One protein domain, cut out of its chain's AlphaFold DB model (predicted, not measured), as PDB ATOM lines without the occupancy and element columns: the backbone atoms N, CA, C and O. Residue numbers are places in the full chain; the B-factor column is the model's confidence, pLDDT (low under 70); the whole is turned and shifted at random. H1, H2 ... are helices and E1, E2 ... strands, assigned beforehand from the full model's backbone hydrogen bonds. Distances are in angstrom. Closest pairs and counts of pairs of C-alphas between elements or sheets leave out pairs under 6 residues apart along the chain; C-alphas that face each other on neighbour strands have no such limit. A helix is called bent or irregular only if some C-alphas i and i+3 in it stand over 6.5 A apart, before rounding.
ATOM      1  N   ARG A   8      51.136  -1.494  14.676       92.62
ATOM      2  CA  ARG A   8      51.103  -1.290  16.131       92.62
ATOM      3  C   ARG A   8      52.491  -1.081  16.732       92.62
ATOM      4  O   ARG A   8      52.633  -0.291  17.652       92.62
ATOM      5  N   GLU A   9      53.511  -1.751  16.204       92.38
ATOM      6  CA  GLU A   9      54.906  -1.541  16.621       92.38
ATOM      7  C   GLU A   9      55.473  -0.224  16.060       92.38
ATOM      8  O   GLU A   9      56.274   0.436  16.719       92.38
ATOM      9  N   GLN A  10      55.042   0.177  14.859       94.06
ATOM     10  CA  GLN A  10      55.453   1.437  14.228       94.06
ATOM     11  C   GLN A  10      54.766   2.657  14.867       94.06
ATOM     12  O   GLN A  10      55.402   3.699  15.033       94.06
ATOM     13  N   MET A  11      53.504   2.507  15.286       96.25
ATOM     14  CA  MET A  11      52.657   3.555  15.868       96.25
ATOM     15  C   MET A  11      52.107   3.133  17.250       96.25
ATOM     16  O   MET A  11      50.902   2.896  17.400       96.25
ATOM     17  N   PRO A  12      52.974   2.971  18.269       96.25
ATOM     18  CA  PRO A  12      52.581   2.422  19.566       96.25
ATOM     19  C   PRO A  12      51.638   3.329  20.366       96.25
ATOM     20  O   PRO A  12      50.781   2.814  21.083       96.25
ATOM     21  N   GLN A  13      51.749   4.657  20.251       97.31
ATOM     22  CA  GLN A  13      50.845   5.570  20.961       97.31
ATOM     23  C   GLN A  13      49.460   5.559  20.321       97.31
ATOM     24  O   GLN A  13      48.454   5.450  21.020       97.31
ATOM     25  N   VAL A  14      49.402   5.591  18.988       97.12
ATOM     26  CA  VAL A  14      48.135   5.468  18.255       97.12
ATOM     27  C   VAL A  14      47.475   4.119  18.543       97.12
ATOM     28  O   VAL A  14      46.264   4.066  18.744       97.12
ATOM     29  N   ALA A  15      48.250   3.035  18.629       96.88
ATOM     30  CA  ALA A  15      47.735   1.719  18.995       96.88
ATOM     31  C   ALA A  15      47.083   1.714  20.389       96.88
ATOM     32  O   ALA A  15      45.965   1.216  20.521       96.88
ATOM     33  N   ALA A  16      47.733   2.314  21.391       97.50
ATOM     34  CA  ALA A  16      47.190   2.422  22.744       97.50
ATOM     35  C   ALA A  16      45.898   3.260  22.793       97.50
ATOM     36  O   ALA A  16      44.938   2.879  23.459       97.50
ATOM     37  N   ILE A  17      45.838   4.366  22.041       97.00
ATOM     38  CA  ILE A  17      44.625   5.193  21.925       97.00
ATOM     39  C   ILE A  17      43.481   4.402  21.282       97.00
ATOM     40  O   ILE A  17      42.352   4.447  21.768       97.00
ATOM     41  N   ILE A  18      43.758   3.648  20.211       96.31
ATOM     42  CA  ILE A  18      42.760   2.783  19.568       96.31
ATOM     43  C   ILE A  18      42.236   1.746  20.561       96.31
ATOM     44  O   ILE A  18      41.033   1.503  20.592       96.31
ATOM     45  N   ASP A  19      43.104   1.145  21.371       97.50
ATOM     46  CA  ASP A  19      42.685   0.148  22.357       97.50
ATOM     47  C   ASP A  19      41.778   0.769  23.430       97.50
ATOM     48  O   ASP A  19      40.702   0.228  23.686       97.50
ATOM     49  N   ALA A  20      42.115   1.959  23.938       97.88
ATOM     50  CA  ALA A  20      41.251   2.709  24.852       97.88
ATOM     51  C   ALA A  20      39.893   3.070  24.219       97.88
ATOM     52  O   ALA A  20      38.853   2.994  24.868       97.88
ATOM     53  N   PHE A  21      39.865   3.429  22.933       96.44
ATOM     54  CA  PHE A  21      38.609   3.705  22.230       96.44
ATOM     55  C   PHE A  21      37.774   2.445  22.017       96.44
ATOM     56  O   PHE A  21      36.551   2.499  22.121       96.44
ATOM     57  N   ARG A  22      38.406   1.306  21.726       97.62
ATOM     58  CA  ARG A  22      37.699   0.028  21.590       97.62
ATOM     59  C   ARG A  22      37.105  -0.421  22.918       97.62
ATOM     60  O   ARG A  22      36.015  -0.983  22.911       97.62
ATOM     61  N   GLU A  23      37.792  -0.154  24.023       97.56
ATOM     62  CA  GLU A  23      37.277  -0.389  25.372       97.56
ATOM     63  C   GLU A  23      36.092   0.538  25.693       97.56
ATOM     64  O   GLU A  23      35.050   0.066  26.138       97.56
ATOM     65  N   ALA A  24      36.210   1.837  25.401       97.69
ATOM     66  CA  ALA A  24      35.190   2.828  25.748       97.69
ATOM     67  C   ALA A  24      33.933   2.788  24.856       97.69
ATOM     68  O   ALA A  24      32.824   3.014  25.337       97.69
ATOM     69  N   PHE A  25      34.094   2.531  23.555       94.31
ATOM     70  CA  PHE A  25      33.024   2.652  22.552       94.31
ATOM     71  C   PHE A  25      32.659   1.329  21.873       94.31
ATOM     72  O   PHE A  25      31.693   1.267  21.112       94.31
ATOM     73  N   GLY A  26      33.423   0.270  22.135       96.62
ATOM     74  CA  GLY A  26      33.280  -1.024  21.484       96.62
ATOM     75  C   GLY A  26      34.165  -1.171  20.245       96.62
ATOM     76  O   GLY A  26      34.352  -0.251  19.443       96.62
ATOM     77  N   ALA A  27      34.698  -2.382  20.068       96.44
ATOM     78  CA  ALA A  27      35.642  -2.681  18.998       96.44
ATOM     79  C   ALA A  27      35.054  -2.489  17.595       96.44
ATOM     80  O   ALA A  27      35.723  -1.949  16.717       96.44
ATOM     81  N   GLU A  28      33.794  -2.878  17.388       94.44
ATOM     82  CA  GLU A  28      33.143  -2.809  16.078       94.44
ATOM     83  C   GLU A  28      33.083  -1.374  15.534       94.44
ATOM     84  O   GLU A  28      33.422  -1.138  14.371       94.44
ATOM     85  N   VAL A  29      32.697  -0.419  16.385       93.12
ATOM     86  CA  VAL A  29      32.535   0.997  16.025       93.12
ATOM     87  C   VAL A  29      33.876   1.594  15.606       93.12
ATOM     88  O   VAL A  29      33.994   2.203  14.539       93.12
ATOM     89  N   VAL A  30      34.911   1.367  16.415       94.94
ATOM     90  CA  VAL A  30      36.261   1.874  16.149       94.94
ATOM     91  C   VAL A  30      36.849   1.218  14.900       94.94
ATOM     92  O   VAL A  30      37.386   1.900  14.026       94.94
ATOM     93  N   ASP A  31      36.678  -0.092  14.746       94.56
ATOM     94  CA  ASP A  31      37.173  -0.822  13.580       94.56
ATOM     95  C   ASP A  31      36.436  -0.425  12.298       94.56
ATOM     96  O   ASP A  31      37.027  -0.430  11.214       94.56
ATOM     97  N   ALA A  32      35.152  -0.066  12.383       91.06
ATOM     98  CA  ALA A  32      34.403   0.495  11.264       91.06
ATOM     99  C   ALA A  32      34.959   1.858  10.839       91.06
ATOM    100  O   ALA A  32      35.184   2.067   9.642       91.06
ATOM    101  N   ALA A  33      35.251   2.745  11.795       89.44
ATOM    102  CA  ALA A  33      35.860   4.045  11.521       89.44
ATOM    103  C   ALA A  33      37.252   3.902  10.884       89.44
ATOM    104  O   ALA A  33      37.518   4.521   9.854       89.44
ATOM    105  N   ILE A  34      38.104   3.018  11.415       92.31
ATOM    106  CA  ILE A  34      39.437   2.741  10.853       92.31
ATOM    107  C   ILE A  34      39.323   2.209   9.422       92.31
ATOM    108  O   ILE A  34      39.950   2.744   8.507       92.31
ATOM    109  N   ARG A  35      38.489   1.183   9.187       91.81
ATOM    110  CA  ARG A  35      38.271   0.628   7.837       91.81
ATOM    111  C   ARG A  35      37.780   1.688   6.863       91.81
ATOM    112  O   ARG A  35      38.167   1.671   5.698       91.81
ATOM    113  N   ARG A  36      36.920   2.590   7.326       85.81
ATOM    114  CA  ARG A  36      36.417   3.708   6.535       85.81
ATOM    115  C   ARG A  36      37.532   4.690   6.184       85.81
ATOM    116  O   ARG A  36      37.698   4.971   5.000       85.81
ATOM    117  N   GLY A  37      38.330   5.101   7.170       86.94
ATOM    118  CA  GLY A  37      39.550   5.895   6.997       86.94
ATOM    119  C   GLY A  37      40.472   5.322   5.927       86.94
ATOM    120  O   GLY A  37      40.888   6.021   5.011       86.94
ATOM    121  N   MET A  38      40.737   4.018   5.995       87.25
ATOM    122  CA  MET A  38      41.634   3.319   5.067       87.25
ATOM    123  C   MET A  38      41.104   3.217   3.631       87.25
ATOM    124  O   MET A  38      41.884   3.016   2.705       87.25
ATOM    125  N   ARG A  39      39.789   3.339   3.418       84.44
ATOM    126  CA  ARG A  39      39.154   3.284   2.087       84.44
ATOM    127  C   ARG A  39      39.005   4.659   1.433       84.44
ATOM    128  O   ARG A  39      38.242   4.790   0.479       84.44
ATOM    129  N   GLY A  40      39.668   5.689   1.954       80.31
ATOM    130  CA  GLY A  40      39.462   7.053   1.472       80.31
ATOM    131  C   GLY A  40      38.234   7.724   2.086       80.31
ATOM    132  O   GLY A  40      37.746   8.691   1.524       80.31
ATOM    133  N   GLY A  41      37.648   7.181   3.155       75.62
ATOM    134  CA  GLY A  41      36.508   7.769   3.860       75.62
ATOM    135  C   GLY A  41      36.948   8.668   5.011       75.62
ATOM    136  O   GLY A  41      37.956   8.401   5.647       75.62
ATOM    137  N   GLN A  42      36.175   9.705   5.332       76.25
ATOM    138  CA  GLN A  42      36.437  10.497   6.537       76.25
ATOM    139  C   GLN A  42      36.044   9.734   7.815       76.25
ATOM    140  O   GLN A  42      35.206   8.829   7.783       76.25
ATOM    141  N   GLY A  43      36.634  10.122   8.947       77.12
ATOM    142  CA  GLY A  43      36.295   9.597  10.277       77.12
ATOM    143  C   GLY A  43      37.429   8.866  10.995       77.12
ATOM    144  O   GLY A  43      37.311   8.625  12.191       77.12
ATOM    145  N   PHE A  44      38.534   8.556  10.313       89.31
ATOM    146  CA  PHE A  44      39.755   8.088  10.966       89.31
ATOM    147  C   PHE A  44      40.996   8.556  10.203       89.31
ATOM    148  O   PHE A  44      41.138   8.276   9.009       89.31
ATOM    149  N   HIS A  45      41.885   9.240  10.920       92.62
ATOM    150  CA  HIS A  45      43.206   9.674  10.478       92.62
ATOM    151  C   HIS A  45      44.142   9.679  11.683       92.62
ATOM    152  O   HIS A  45      43.761  10.162  12.749       92.62
ATOM    153  N   ALA A  46      45.339   9.128  11.527       94.25
ATOM    154  CA  ALA A  46      46.348   9.112  12.571       94.25
ATOM    155  C   ALA A  46      47.748   9.214  11.968       94.25
ATOM    156  O   ALA A  46      48.037   8.588  10.947       94.25
ATOM    157  N   THR A  47      48.621   9.958  12.641       94.75
ATOM    158  CA  THR A  47      50.028  10.114  12.270       94.75
ATOM    159  C   THR A  47      50.926   9.932  13.492       94.75
ATOM    160  O   THR A  47      50.673  10.492  14.556       94.75
ATOM    161  N   GLU A  48      51.981   9.127  13.365       95.19
ATOM    162  CA  GLU A  48      52.976   8.909  14.423       95.19
ATOM    163  C   GLU A  48      54.321   8.511  13.803       95.19
ATOM    164  O   GLU A  48      54.376   7.629  12.951       95.19
ATOM    165  N   LYS A  49      55.425   9.142  14.237       91.88
ATOM    166  CA  LYS A  49      56.804   8.818  13.800       91.88
ATOM    167  C   LYS A  49      56.997   8.779  12.270       91.88
ATOM    168  O   LYS A  49      57.793   7.997  11.763       91.88
ATOM    169  N   GLY A  50      56.273   9.625  11.534       91.56
ATOM    170  CA  GLY A  50      56.319   9.671  10.067       91.56
ATOM    171  C   GLY A  50      55.469   8.607   9.363       91.56
ATOM    172  O   GLY A  50      55.451   8.572   8.137       91.56
ATOM    173  N   TYR A  51      54.743   7.773  10.111       92.12
ATOM    174  CA  TYR A  51      53.729   6.864   9.583       92.12
ATOM    175  C   TYR A  51      52.351   7.511   9.637       92.12
ATOM    176  O   TYR A  51      52.029   8.222  10.590       92.12
ATOM    177  N   GLU A  52      51.537   7.239   8.622       92.69
ATOM    178  CA  GLU A  52      50.196   7.794   8.450       92.69
ATOM    179  C   GLU A  52      49.204   6.682   8.100       92.69
ATOM    180  O   GLU A  52      49.496   5.799   7.290       92.69
ATOM    181  N   VAL A  53      48.028   6.717   8.728       90.44
ATOM    182  CA  VAL A  53      46.954   5.738   8.542       90.44
ATOM    183  C   VAL A  53      45.619   6.468   8.453       90.44
ATOM    184  O   VAL A  53      45.307   7.324   9.280       90.44
ATOM    185  N   GLY A  54      44.791   6.077   7.488       89.38
ATOM    186  CA  GLY A  54      43.469   6.656   7.279       89.38
ATOM    187  C   GLY A  54      43.468   7.838   6.311       89.38
ATOM    188  O   GLY A  54      44.416   8.032   5.558       89.38
ATOM    189  N   THR A  55      42.378   8.605   6.306       86.75
ATOM    190  CA  THR A  55      42.191   9.740   5.390       86.75
ATOM    191  C   THR A  55      42.054  11.027   6.194       86.75
ATOM    192  O   THR A  55      41.149  11.089   7.034       86.75
ATOM    193  N   PRO A  56      42.883  12.054   5.930       83.25
ATOM    194  CA  PRO A  56      42.777  13.349   6.590       83.25
ATOM    195  C   PRO A  56      41.361  13.930   6.535       83.25
ATOM    196  O   PRO A  56      40.649  13.811   5.534       83.25
ATOM    197  N   VAL A  57      40.950  14.588   7.620       73.25
ATOM    198  CA  VAL A  57      39.673  15.309   7.678       73.25
ATOM    199  C   VAL A  57      39.870  16.689   7.054       73.25
ATOM    200  O   VAL A  57      40.620  17.513   7.575       73.25
ATOM    201  N   TYR A  58      39.184  16.951   5.942       69.00
ATOM    202  CA  TYR A  58      39.230  18.242   5.258       69.00
ATOM    203  C   TYR A  58      38.072  19.126   5.716       69.00
ATOM    204  O   TYR A  58      36.908  18.716   5.722       69.00
ATOM    205  N   ARG A  59      38.380  20.372   6.080       64.69
ATOM    206  CA  ARG A  59      37.359  21.349   6.472       64.69
ATOM    207  C   ARG A  59      36.431  21.630   5.281       64.69
ATOM    208  O   ARG A  59      36.899  21.826   4.167       64.69
ATOM    209  N   GLY A  60      35.119  21.651   5.529       63.97
ATOM    210  CA  GLY A  60      34.103  21.911   4.498       63.97
ATOM    211  C   GLY A  60      33.647  20.682   3.698       63.97
ATOM    212  O   GLY A  60      32.799  20.826   2.823       63.97
ATOM    213  N   VAL A  61      34.147  19.477   4.003       61.38
ATOM    214  CA  VAL A  61      33.713  18.227   3.356       61.38
ATOM    215  C   VAL A  61      32.897  17.389   4.342       61.38
ATOM    216  O   VAL A  61      33.358  17.108   5.445       61.38
ATOM    217  N   LEU A  62      31.691  16.963   3.952       57.72
ATOM    218  CA  LEU A  62      30.804  16.186   4.827       57.72
ATOM    219  C   LEU A  62      31.443  14.860   5.274       57.72
ATOM    220  O   LEU A  62      31.987  14.106   4.461       57.72
ATOM    221  N   LEU A  63      31.338  14.579   6.579       59.06
ATOM    222  CA  LEU A  63      31.938  13.420   7.243       59.06
ATOM    223  C   LEU A  63      31.420  12.082   6.723       59.06
ATOM    224  O   LEU A  63      32.080  11.085   6.972       59.06
ATOM    225  N   ASP A  64      30.275  12.021   6.038       56.25
ATOM    226  CA  ASP A  64      29.633  10.821   5.475       56.25
ATOM    227  C   ASP A  64      30.131  10.474   4.050       56.25
ATOM    228  O   ASP A  64      29.995   9.333   3.597       56.25
ATOM    229  N   ARG A  65      30.837  11.398   3.389       49.41
ATOM    230  CA  ARG A  65      31.287  11.249   2.005       49.41
ATOM    231  C   ARG A  65      32.745  10.804   1.942       49.41
ATOM    232  O   ARG A  65      33.654  11.541   2.314       49.41
ATOM    233  N   ALA A  66      32.981   9.592   1.441       43.84
ATOM    234  CA  ALA A  66      34.314   9.223   0.984       43.84
ATOM    235  C   ALA A  66      34.679  10.107  -0.223       43.84
ATOM    236  O   ALA A  66      33.900  10.127  -1.180       43.84
ATOM    237  N   PRO A  67      35.830  10.807  -0.253       48.41
ATOM    238  CA  PRO A  67      36.361  11.444  -1.465       48.41
ATOM    239  C   PRO A  67      36.604  10.503  -2.663       48.41
ATOM    240  O   PRO A  67      37.144  10.928  -3.681       48.41
ATOM    241  N   GLY A  68      36.143   9.252  -2.629       44.53
ATOM    242  CA  GLY A  68      36.110   8.343  -3.771       44.53
ATOM    243  C   GLY A  68      35.014   8.658  -4.796       44.53
ATOM    244  O   GLY A  68      34.218   7.772  -5.081       44.53
ATOM    245  N   ARG A  69      34.960   9.898  -5.320       42.16
ATOM    246  CA  ARG A  69      34.586  10.253  -6.716       42.16
ATOM    247  C   ARG A  69      34.694  11.763  -7.013       42.16
ATOM    248  O   ARG A  69      33.838  12.311  -7.700       42.16
ATOM    249  N   TYR A  70      35.733  12.456  -6.540       41.97
ATOM    250  CA  TYR A  70      36.059  13.801  -7.064       41.97
ATOM    251  C   TYR A  70      36.903  13.763  -8.352       41.97
ATOM    252  O   TYR A  70      37.437  14.775  -8.786       41.97
ATOM    253  N   VAL A  71      36.972  12.598  -9.004       44.78
ATOM    254  CA  VAL A  71      37.505  12.422 -10.357       44.78
ATOM    255  C   VAL A  71      36.455  11.645 -11.154       44.78
ATOM    256  O   VAL A  71      36.116  10.516 -10.796       44.78
ATOM    257  N   GLY A  72      35.893  12.266 -12.197       39.75
ATOM    258  CA  GLY A  72      35.039  11.568 -13.167       39.75
ATOM    259  C   GLY A  72      33.790  12.283 -13.696       39.75
ATOM    260  O   GLY A  72      32.905  11.587 -14.195       39.75
ATOM    261  N   ARG A  73      33.661  13.620 -13.611       44.91
ATOM    262  CA  ARG A  73      32.668  14.336 -14.450       44.91
ATOM    263  C   ARG A  73      33.045  15.743 -14.922       44.91
ATOM    264  O   ARG A  73      32.530  16.150 -15.951       44.91
ATOM    265  N   MET A  74      33.950  16.465 -14.273       41.22
ATOM    266  CA  MET A  74      34.481  17.714 -14.836       41.22
ATOM    267  C   MET A  74      35.990  17.692 -14.676       41.22
ATOM    268  O   MET A  74      36.471  17.483 -13.568       41.22
ATOM    269  N   GLY A  75      36.717  17.771 -15.785       43.72
ATOM    270  CA  GLY A  75      38.165  17.587 -15.854       43.72
ATOM    271  C   GLY A  75      38.978  18.731 -15.253       43.72
ATOM    272  O   GLY A  75      39.879  19.213 -15.922       43.72
ATOM    273  N   GLU A  76      38.702  19.134 -14.015       45.69
ATOM    274  CA  GLU A  76      39.498  20.102 -13.259       45.69
ATOM    275  C   GLU A  76      39.602  19.669 -11.793       45.69
ATOM    276  O   GLU A  76      38.634  19.230 -11.164       45.69
ATOM    277  N   VAL A  77      40.817  19.745 -11.249       52.19
ATOM    278  CA  VAL A  77      41.130  19.394  -9.862       52.19
ATOM    279  C   VAL A  77      40.425  20.367  -8.918       52.19
ATOM    280  O   VAL A  77      40.852  21.503  -8.736       52.19
ATOM    281  N   ALA A  78      39.345  19.900  -8.290       53.78
ATOM    282  CA  ALA A  78      38.473  20.692  -7.417       53.78
ATOM    283  C   ALA A  78      39.202  21.455  -6.288       53.78
ATOM    284  O   ALA A  78      38.673  22.439  -5.780       53.78
ATOM    285  N   TRP A  79      40.415  21.037  -5.910       51.56
ATOM    286  CA  TRP A  79      41.232  21.746  -4.923       51.56
ATOM    287  C   TRP A  79      41.856  23.037  -5.457       51.56
ATOM    288  O   TRP A  79      41.919  24.009  -4.711       51.56
ATOM    289  N   GLN A  80      42.255  23.083  -6.731       52.91
ATOM    290  CA  GLN A  80      42.812  24.303  -7.319       52.91
ATOM    291  C   GLN A  80      41.710  25.350  -7.516       52.91
ATOM    292  O   GLN A  80      41.860  26.477  -7.068       52.91
ATOM    293  N   ALA A  81      40.542  24.939  -8.020       52.09
ATOM    294  CA  ALA A  81      39.386  25.825  -8.175       52.09
ATOM    295  C   ALA A  81      38.905  26.436  -6.843       52.09
ATOM    296  O   ALA A  81      38.480  27.588  -6.801       52.09
ATOM    297  N   ALA A  82      38.991  25.687  -5.737       55.12
ATOM    298  CA  ALA A  82      38.664  26.210  -4.411       55.12
ATOM    299  C   ALA A  82      39.670  27.275  -3.935       55.12
ATOM    300  O   ALA A  82      39.264  28.269  -3.331       55.12
ATOM    301  N   LEU A  83      40.962  27.089  -4.223       59.56
ATOM    302  CA  LEU A  83      42.008  28.071  -3.918       59.56
ATOM    303  C   LEU A  83      41.875  29.322  -4.794       59.56
ATOM    304  O   LEU A  83      41.980  30.439  -4.288       59.56
ATOM    305  N   ASP A  84      41.574  29.140  -6.077       60.25
ATOM    306  CA  ASP A  84      41.413  30.232  -7.035       60.25
ATOM    307  C   ASP A  84      40.174  31.083  -6.699       60.25
ATOM    308  O   ASP A  84      40.241  32.312  -6.701       60.25
ATOM    309  N   GLN A  85      39.059  30.455  -6.302       57.22
ATOM    310  CA  GLN A  85      37.868  31.186  -5.850       57.22
ATOM    311  C   GLN A  85      38.138  31.978  -4.564       57.22
ATOM    312  O   GLN A  85      37.688  33.117  -4.432       57.22
ATOM    313  N   GLN A  86      38.912  31.415  -3.632       56.72
ATOM    314  CA  GLN A  86      39.314  32.120  -2.416       56.72
ATOM    315  C   GLN A  86      40.209  33.332  -2.723       56.72
ATOM    316  O   GLN A  86      40.068  34.368  -2.075       56.72
ATOM    317  N   ALA A  87      41.097  33.231  -3.717       62.78
ATOM    318  CA  ALA A  87      41.918  34.353  -4.169       62.78
ATOM    319  C   ALA A  87      41.058  35.483  -4.767       62.78
ATOM    320  O   ALA A  87      41.228  36.642  -4.387       62.78
ATOM    321  N   ILE A  88      40.078  35.141  -5.609       60.16
ATOM    322  CA  ILE A  88      39.128  36.098  -6.203       60.16
ATOM    323  C   ILE A  88      38.290  36.804  -5.126       60.16
ATOM    324  O   ILE A  88      38.059  38.012  -5.193       60.16
ATOM    325  N   ASP A  89      37.819  36.070  -4.120       65.31
ATOM    326  CA  ASP A  89      36.995  36.637  -3.048       65.31
ATOM    327  C   ASP A  89      37.801  37.550  -2.111       65.31
ATOM    328  O   ASP A  89      37.252  38.498  -1.547       65.31
ATOM    329  N   ASN A  90      39.102  37.288  -1.955       70.25
ATOM    330  CA  ASN A  90      40.011  38.158  -1.214       70.25
ATOM    331  C   ASN A  90      40.294  39.461  -1.973       70.25
ATOM    332  O   ASN A  90      40.344  40.518  -1.350       70.25
ATOM    333  N   GLU A  91      40.420  39.405  -3.300       69.88
ATOM    334  CA  GLU A  91      40.621  40.589  -4.144       69.88
ATOM    335  C   GLU A  91      39.385  41.502  -4.160       69.88
ATOM    336  O   GLU A  91      39.513  42.719  -4.163       69.88
ATOM    337  N   LYS A  92      38.176  40.934  -4.063       60.38
ATOM    338  CA  LYS A  92      36.918  41.699  -3.938       60.38
ATOM    339  C   LYS A  92      36.677  42.304  -2.550       60.38
ATOM    340  O   LYS A  92      35.700  43.029  -2.366       60.38
ATOM    341  N   ARG A  93      37.490  41.933  -1.557       55.59
ATOM    342  CA  ARG A  93      37.393  42.398  -0.164       55.59
ATOM    343  C   ARG A  93      38.416  43.479   0.192       55.59
ATOM    344  O   ARG A  93      38.319  44.014   1.297       55.59
TER     345      ARG A  93
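What this domain is: This is residues 8 to 93 of the 94 residues of an uncharacterized protein of Janthinobacterium sp. HH102 (UniProt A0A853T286). A small hairpin of two strands, E1 and E2, stands across the open side of a V made by the helices H1 and H2, and these parts form a body at one end of the model. From this body a long winding stretch with no named element, residues 55 to 77, leads to a third helix, H3, which makes the other end as an arm that sticks out with residues 80 to 91. The printed part has 86 residues, with three named helices and two named strands in the order H1, H2, E1, E2, H3; the sheet has the order E1 - E2 and is antiparallel, and the class is mostly helix. The whole is loose, with a radius of gyration of the C-alphas of 17.1 A, and elongated, spanning 50 by 26 by 22 A.

Where its parts are: Strand E1 is residues 45 to 48, His 45 to Glu 48, 10.6 A from first to last C-alpha, and its C-alpha 45 is at (43.206, 9.674, 10.478). Strand E2 is residues 51 to 54, Tyr 51 to Gly 54, and measures 10.5 A. Helix H1 is residues 12 to 25, beginning at C-alpha 12, (52.581, 2.422, 19.566), and is 19.8 A long. Helix H2 is residues 27 to 38, Ala 27 to Met 38, and is 16.3 A long. Helix H3 is residues 78 to 91, 20.3 A long, and ends at C-alpha 91, (40.621, 40.589, -4.144). None of the helices is bent or irregular. H1 and H3, with 14 residues each, are the longest helices by residues.

How they stand to each other: E1 and E2 are a hairpin of antiparallel neighbour strands, with 170 degrees between their N-to-C directions. C-alphas 45 and 54 face each other at 4.4 A. N 46 and O 53 are within hydrogen-bond range at 2.9 A, and so are N 51 and O 48, also at 2.9 A. H2 has 7 pairs of C-alphas within 8 A of E2, and the closest, those of Gly 37 and Gly 54, are 4.0 A apart. The closest C-alphas of H2 and E1 are those of Gly 37 and His 45, at 6.3 A. The closest C-alphas of H1 and E1 are those of Val 14 and Ala 46, at 7.0 A, while H1 and E2 are apart. H1 and H2 touch, with residues 18 to 22 of H1 and 27 to 30 of H2 alone; their closest C-alphas, those of Arg 22 and Val 30, are 5.9 A apart. The lines of H1 and H2 stand at a steep tilt of 49 degrees, and the helices run opposite ways. H3 touches no helix, and it is apart from E1. In H1, H2 and H3 every O i to N i+4 pair is within hydrogen-bond range.

The domain as a whole: The two C-alphas farthest apart, those of Glu 23 and Lys 92, are 51.3 A from each other. Residues 71 to 77 stand free, and so do residues 80 to 93, of which 80 to 91 belong to H3; without these stretches the body has 65 residues and spans 36 by 27 by 17 A. The printed part has no cut. The links from H1 to H2 and from E1 to E2 are tight, the link from H2 to E1 is short, and the link from E2 to H3, 23 residues, is long. The mean pLDDT of the printed part is 76.0, and residues 58 to 89 and 91 to 93 are under 70; H3 has a mean of 59.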